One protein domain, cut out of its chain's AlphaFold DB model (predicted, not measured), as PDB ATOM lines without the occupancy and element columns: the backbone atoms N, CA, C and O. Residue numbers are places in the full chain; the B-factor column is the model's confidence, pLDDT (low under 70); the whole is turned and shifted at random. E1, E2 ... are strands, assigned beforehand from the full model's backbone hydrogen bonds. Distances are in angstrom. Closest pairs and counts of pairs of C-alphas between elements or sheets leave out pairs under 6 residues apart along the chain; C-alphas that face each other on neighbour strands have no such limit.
ATOM      1  N   ALA A 729     -98.810  17.673 -25.966       67.19
ATOM      2  CA  ALA A 729     -97.743  18.028 -26.877       67.19
ATOM      3  C   ALA A 729     -97.071  16.763 -27.421       67.19
ATOM      4  O   ALA A 729     -96.747  15.845 -26.671       67.19
ATOM      5  N   LYS A 730     -96.894  16.711 -28.742       77.25
ATOM      6  CA  LYS A 730     -96.315  15.546 -29.431       77.25
ATOM      7  C   LYS A 730     -94.821  15.710 -29.686       77.25
ATOM      8  O   LYS A 730     -94.123  14.720 -29.881       77.25
ATOM      9  N   ALA A 731     -94.332  16.944 -29.619       84.06
ATOM     10  CA  ALA A 731     -92.920  17.284 -29.655       84.06
ATOM     11  C   ALA A 731     -92.617  18.330 -28.580       84.06
ATOM     12  O   ALA A 731     -93.510  19.068 -28.171       84.06
ATOM     13  N   GLY A 732     -91.374  18.423 -28.128       87.00
ATOM     14  CA  GLY A 732     -90.984  19.422 -27.144       87.00
ATOM     15  C   GLY A 732     -89.480  19.579 -26.990       87.00
ATOM     16  O   GLY A 732     -88.701  18.736 -27.438       87.00
ATOM     17  N   PHE A 733     -89.085  20.660 -26.322       87.81
ATOM     18  CA  PHE A 733     -87.718  20.862 -25.847       87.81
ATOM     19  C   PHE A 733     -87.700  20.849 -24.329       87.81
ATOM     20  O   PHE A 733     -88.562  21.447 -23.691       87.81
ATOM     21  N   GLY A 734     -86.718  20.191 -23.727       88.69
ATOM     22  CA  GLY A 734     -86.710  20.035 -22.281       88.69
ATOM     23  C   GLY A 734     -85.347  19.864 -21.658       88.69
ATOM     24  O   GLY A 734     -84.335  19.705 -22.336       88.69
ATOM     25  N   LEU A 735     -85.365  19.895 -20.333       87.50
ATOM     26  CA  LEU A 735     -84.230  19.698 -19.459       87.50
ATOM     27  C   LEU A 735     -84.472  18.463 -18.589       87.50
ATOM     28  O   LEU A 735     -85.459  18.389 -17.852       87.50
ATOM     29  N   THR A 736     -83.547  17.509 -18.628       85.25
ATOM     30  CA  THR A 736     -83.487  16.433 -17.631       85.25
ATOM     31  C   THR A 736     -82.560  16.825 -16.486       85.25
ATOM     32  O   THR A 736     -81.722  17.716 -16.630       85.25
ATOM     33  N   ARG A 737     -82.696  16.167 -15.336       80.88
ATOM     34  CA  ARG A 737     -81.788  16.261 -14.189       80.88
ATOM     35  C   ARG A 737     -81.251  14.873 -13.874       80.88
ATOM     36  O   ARG A 737     -81.987  13.893 -13.905       80.88
ATOM     37  N   SER A 738     -79.970  14.799 -13.530       72.25
ATOM     38  CA  SER A 738     -79.323  13.556 -13.090       72.25
ATOM     39  C   SER A 738     -79.582  13.231 -11.610       72.25
ATOM     40  O   SER A 738     -79.383  12.098 -11.184       72.25
ATOM     41  N   SER A 739     -80.026  14.214 -10.816       68.12
ATOM     42  CA  SER A 739     -80.426  14.074  -9.407       68.12
ATOM     43  C   SER A 739     -81.200  15.315  -8.936       68.12
ATOM     44  O   SER A 739     -81.321  16.296  -9.679       68.12
ATOM     45  N   SER A 740     -81.666  15.327  -7.681       62.94
ATOM     46  CA  SER A 740     -82.388  16.461  -7.080       62.94
ATOM     47  C   SER A 740     -81.654  17.804  -7.205       62.94
ATOM     48  O   SER A 740     -82.325  18.824  -7.273       62.94
ATOM     49  N   ASN A 741     -80.318  17.819  -7.345       62.66
ATOM     50  CA  ASN A 741     -79.474  19.018  -7.525       62.66
ATOM     51  C   ASN A 741     -78.515  18.937  -8.737       62.66
ATOM     52  O   ASN A 741     -77.587  19.735  -8.854       62.66
ATOM     53  N   GLY A 742     -78.684  17.948  -9.619       64.69
ATOM     54  CA  GLY A 742     -77.723  17.642 -10.680       64.69
ATOM     55  C   GLY A 742     -77.927  18.449 -11.963       64.69
ATOM     56  O   GLY A 742     -79.059  18.679 -12.388       64.69
ATOM     57  N   ARG A 743     -76.821  18.803 -12.639       71.62
ATOM     58  CA  ARG A 743     -76.853  19.208 -14.057       71.62
ATOM     59  C   ARG A 743     -77.399  18.036 -14.876       71.62
ATOM     60  O   ARG A 743     -77.061  16.886 -14.587       71.62
ATOM     61  N   GLY A 744     -78.220  18.297 -15.884       79.75
ATOM     62  CA  GLY A 744     -78.664  17.250 -16.801       79.75
ATOM     63  C   GLY A 744     -78.611  17.699 -18.250       79.75
ATOM     64  O   GLY A 744     -77.744  18.489 -18.621       79.75
ATOM     65  N   GLN A 745     -79.468  17.129 -19.081       87.38
ATOM     66  CA  GLN A 745     -79.379  17.249 -20.531       87.38
ATOM     67  C   GLN A 745     -80.399  18.247 -21.077       87.38
ATOM     68  O   GLN A 745     -81.525  18.288 -20.589       87.38
ATOM     69  N   PHE A 746     -80.041  18.957 -22.151       90.44
ATOM     70  CA  PHE A 746     -81.015  19.615 -23.027       90.44
ATOM     71  C   PHE A 746     -81.423  18.666 -24.155       90.44
ATOM     72  O   PHE A 746     -80.570  18.196 -24.911       90.44
ATOM     73  N   GLY A 747     -82.712  18.347 -24.243       90.81
ATOM     74  CA  GLY A 747     -83.231  17.290 -25.104       90.81
ATOM     75  C   GLY A 747     -84.399  17.711 -25.985       90.81
ATOM     76  O   GLY A 747     -85.181  18.597 -25.639       90.81
ATOM     77  N   VAL A 748     -84.520  17.016 -27.114       92.31
ATOM     78  CA  VAL A 748     -85.704  16.980 -27.969       92.31
ATOM     79  C   VAL A 748     -86.531  15.766 -27.575       92.31
ATOM     80  O   VAL A 748     -86.041  14.632 -27.603       92.31
ATOM     81  N   PHE A 749     -87.785  16.010 -27.220       89.19
ATOM     82  CA  PHE A 749     -88.719  14.994 -26.763       89.19
ATOM     83  C   PHE A 749     -89.809  14.792 -27.807       89.19
ATOM     84  O   PHE A 749     -90.341  15.759 -28.349       89.19
ATOM     85  N   VAL A 750     -90.138  13.534 -28.084       88.69
ATOM     86  CA  VAL A 750     -91.230  13.140 -28.974       88.69
ATOM     87  C   VAL A 750     -92.027  12.052 -28.277       88.69
ATOM     88  O   VAL A 750     -91.509  10.957 -28.041       88.69
ATOM     89  N   ARG A 751     -93.289  12.358 -27.970       83.81
ATOM     90  CA  ARG A 751     -94.193  11.448 -27.268       83.81
ATOM     91  C   ARG A 751     -95.096  10.750 -28.268       83.81
ATOM     92  O   ARG A 751     -95.868  11.391 -28.980       83.81
ATOM     93  N   THR A 752     -95.001   9.427 -28.317       78.75
ATOM     94  CA  THR A 752     -95.800   8.590 -29.227       78.75
ATOM     95  C   THR A 752     -97.157   8.210 -28.634       78.75
ATOM     96  O   THR A 752     -98.072   7.859 -29.377       78.75
ATOM     97  N   ALA A 753     -97.316   8.298 -27.310       77.94
ATOM     98  CA  ALA A 753     -98.574   8.012 -26.633       77.94
ATOM     99  C   ALA A 753     -99.621   9.117 -26.871       77.94
ATOM    100  O   ALA A 753     -99.316  10.313 -26.943       77.94
ATOM    101  N   ASN A 754    -100.890   8.716 -26.974       75.94
ATOM    102  CA  ASN A 754    -102.026   9.638 -27.028       75.94
ATOM    103  C   ASN A 754    -102.729   9.765 -25.670       75.94
ATOM    104  O   ASN A 754    -103.929   9.544 -25.547       75.94
ATOM    105  N   ASP A 755    -101.968  10.101 -24.635       74.06
ATOM    106  CA  ASP A 755    -102.442  10.263 -23.259       74.06
ATOM    107  C   ASP A 755    -102.220  11.694 -22.767       74.06
ATOM    108  O   ASP A 755    -101.544  12.456 -23.437       74.06
ATOM    109  N   GLY A 756    -102.789  12.074 -21.620       68.75
ATOM    110  CA  GLY A 756    -102.605  13.388 -20.984       68.75
ATOM    111  C   GLY A 756    -101.356  13.515 -20.104       68.75
ATOM    112  O   GLY A 756    -101.314  14.428 -19.279       68.75
ATOM    113  N   ALA A 757    -100.416  12.574 -20.191       74.75
ATOM    114  CA  ALA A 757     -99.241  12.542 -19.327       74.75
ATOM    115  C   ALA A 757     -98.122  13.453 -19.853       74.75
ATOM    116  O   ALA A 757     -98.122  13.869 -21.013       74.75
ATOM    117  N   ASP A 758     -97.183  13.776 -18.968       76.00
ATOM    118  CA  ASP A 758     -96.044  14.636 -19.279       76.00
ATOM    119  C   ASP A 758     -94.964  13.906 -20.058       76.00
ATOM    120  O   ASP A 758     -94.900  12.679 -20.045       76.00
ATOM    121  N   PHE A 759     -94.065  14.685 -20.665       81.69
ATOM    122  CA  PHE A 759     -92.819  14.141 -21.180       81.69
ATOM    123  C   PHE A 759     -92.025  13.462 -20.065       81.69
ATOM    124  O   PHE A 759     -91.725  14.072 -19.034       81.69
ATOM    125  N   ASP A 760     -91.630  12.222 -20.318       84.94
ATOM    126  CA  ASP A 760     -90.719  11.471 -19.468       84.94
ATOM    127  C   ASP A 760     -89.425  11.120 -20.220       84.94
ATOM    128  O   ASP A 760     -89.207  11.514 -21.369       84.94
ATOM    129  N   ILE A 761     -88.511  10.414 -19.553       85.19
ATOM    130  CA  ILE A 761     -87.198  10.098 -20.127       85.19
ATOM    131  C   ILE A 761     -87.286   9.191 -21.367       85.19
ATOM    132  O   ILE A 761     -86.399   9.241 -22.214       85.19
ATOM    133  N   ASN A 762     -88.350   8.399 -21.522       87.06
ATOM    134  CA  ASN A 762     -88.538   7.516 -22.677       87.06
ATOM    135  C   ASN A 762     -88.951   8.294 -23.940       87.06
ATOM    136  O   ASN A 762     -88.765   7.819 -25.068       87.06
ATOM    137  N   ASP A 763     -89.475   9.509 -23.770       88.31
ATOM    138  CA  ASP A 763     -89.818  10.399 -24.879       88.31
ATOM    139  C   ASP A 763     -88.589  11.104 -25.464       88.31
ATOM    140  O   ASP A 763     -88.664  11.665 -26.557       88.31
ATOM    141  N   LEU A 764     -87.443  11.071 -24.783       90.38
ATOM    142  CA  LEU A 764     -86.215  11.701 -25.253       90.38
ATOM    143  C   LEU A 764     -85.690  11.014 -26.521       90.38
ATOM    144  O   LEU A 764     -85.408   9.816 -26.512       90.38
ATOM    145  N   LYS A 765     -85.510  11.779 -27.606       90.88
ATOM    146  CA  LYS A 765     -85.007  11.249 -28.888       90.88
ATOM    147  C   LYS A 765     -83.615  11.746 -29.259       90.88
ATOM    148  O   LYS A 765     -82.884  11.039 -29.938       90.88
ATOM    149  N   SER A 766     -83.220  12.939 -28.833       91.88
ATOM    150  CA  SER A 766     -81.862  13.450 -29.064       91.88
ATOM    151  C   SER A 766     -81.542  14.594 -28.115       91.88
ATOM    152  O   SER A 766     -82.447  15.182 -27.524       91.88
ATOM    153  N   GLY A 767     -80.268  14.941 -27.966       91.94
ATOM    154  CA  GLY A 767     -79.890  16.128 -27.208       91.94
ATOM    155  C   GLY A 767     -78.435  16.168 -26.777       91.94
ATOM    156  O   GLY A 767     -77.661  15.252 -27.053       91.94
ATOM    157  N   TRP A 768     -78.083  17.244 -26.076       92.88
ATOM    158  CA  TRP A 768     -76.759  17.448 -25.497       92.88
ATOM    159  C   TRP A 768     -76.749  17.007 -24.043       92.88
ATOM    160  O   TRP A 768     -77.519  17.509 -23.219       92.88
ATOM    161  N   ASN A 769     -75.852  16.081 -23.718       88.00
ATOM    162  CA  ASN A 769     -75.636  15.680 -22.336       88.00
ATOM    163  C   ASN A 769     -74.851  16.745 -21.544       88.00
ATOM    164  O   ASN A 769     -74.395  17.753 -22.083       88.00
ATOM    165  N   VAL A 770     -74.644  16.489 -20.251       83.81
ATOM    166  CA  VAL A 770     -73.859  17.364 -19.357       83.81
ATOM    167  C   VAL A 770     -72.410  17.586 -19.808       83.81
ATOM    168  O   VAL A 770     -71.781  18.549 -19.381       83.81
ATOM    169  N   SER A 771     -71.882  16.702 -20.657       86.50
ATOM    170  CA  SER A 771     -70.542  16.792 -21.246       86.50
ATOM    171  C   SER A 771     -70.534  17.536 -22.587       86.50
ATOM    172  O   SER A 771     -69.488  17.622 -23.219       86.50
ATOM    173  N   GLY A 772     -71.682  18.055 -23.040       85.50
ATOM    174  CA  GLY A 772     -71.826  18.757 -24.318       85.50
ATOM    175  C   GLY A 772     -71.826  17.840 -25.544       85.50
ATOM    176  O   GLY A 772     -71.742  18.329 -26.667       85.50
ATOM    177  N   ILE A 773     -71.927  16.522 -25.359       89.69
ATOM    178  CA  ILE A 773     -71.957  15.553 -26.458       89.69
ATOM    179  C   ILE A 773     -73.397  15.407 -26.942       89.69
ATOM    180  O   ILE A 773     -74.292  15.075 -26.157       89.69
ATOM    181  N   PHE A 774     -73.607  15.642 -28.237       90.81
ATOM    182  CA  PHE A 774     -74.884  15.395 -28.896       90.81
ATOM    183  C   PHE A 774     -75.051  13.901 -29.196       90.81
ATOM    184  O   PHE A 774     -74.159  13.292 -29.789       90.81
ATOM    185  N   HIS A 775     -76.190  13.316 -28.831       88.44
ATOM    186  CA  HIS A 775     -76.554  11.960 -29.246       88.44
ATOM    187  C   HIS A 775     -77.759  11.956 -30.184       88.44
ATOM    188  O   HIS A 775     -78.720  12.708 -30.007       88.44
TER     189      HIS A 775
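This is residues 729 to 775 of the 865 residues of the protein "NosD domain-containing protein" of Mesorhizobium sp. M1D.F.Ca.ET.043.01.1.1 (UniProt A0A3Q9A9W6). Little regular structure: a small, strongly twisted sheet of three antiparallel strands side by side, with a long loop, residues 751 to 763, reaching out between the second and third strands. After E3 the printed part folds back, and residues 774 to 775 pair briefly with E3. The 47 printed residues hold E1, E2 and E3 in that order, an all-strand meander, each strand the antiparallel neighbour of the one before, with 16 residues in named elements. It is only just compact, close to loose, with a radius of gyration of the C-alphas of 11.1 A and spans of 32 by 23 by 13 A.

E1, residues 731 to 736, begins at C-alpha 731 (-92.920, 17.284, -29.655) and is 15.3 A long. E2, residues 746 to 750, is 13.5 A long. E3, residues 764 to 768, is 11.1 A long and ends at C-alpha 768 (-76.759, 17.448, -25.497).

E1 and E2 form a hairpin, antiparallel at 143 degrees; N 732 and O 749 are 2.9 A apart, within hydrogen-bond range. E2, the inner strand, forms a hairpin with E3 at 161 degrees, with N 748 and O 766 at 2.8 A.

The farthest C-alphas, of Asn 754 and Ser 771, are 32.8 A apart. The printed part has no cut. The link from E2 to E3 is long. Confidence is under 70 at residues 729, 739 to 742 and 756.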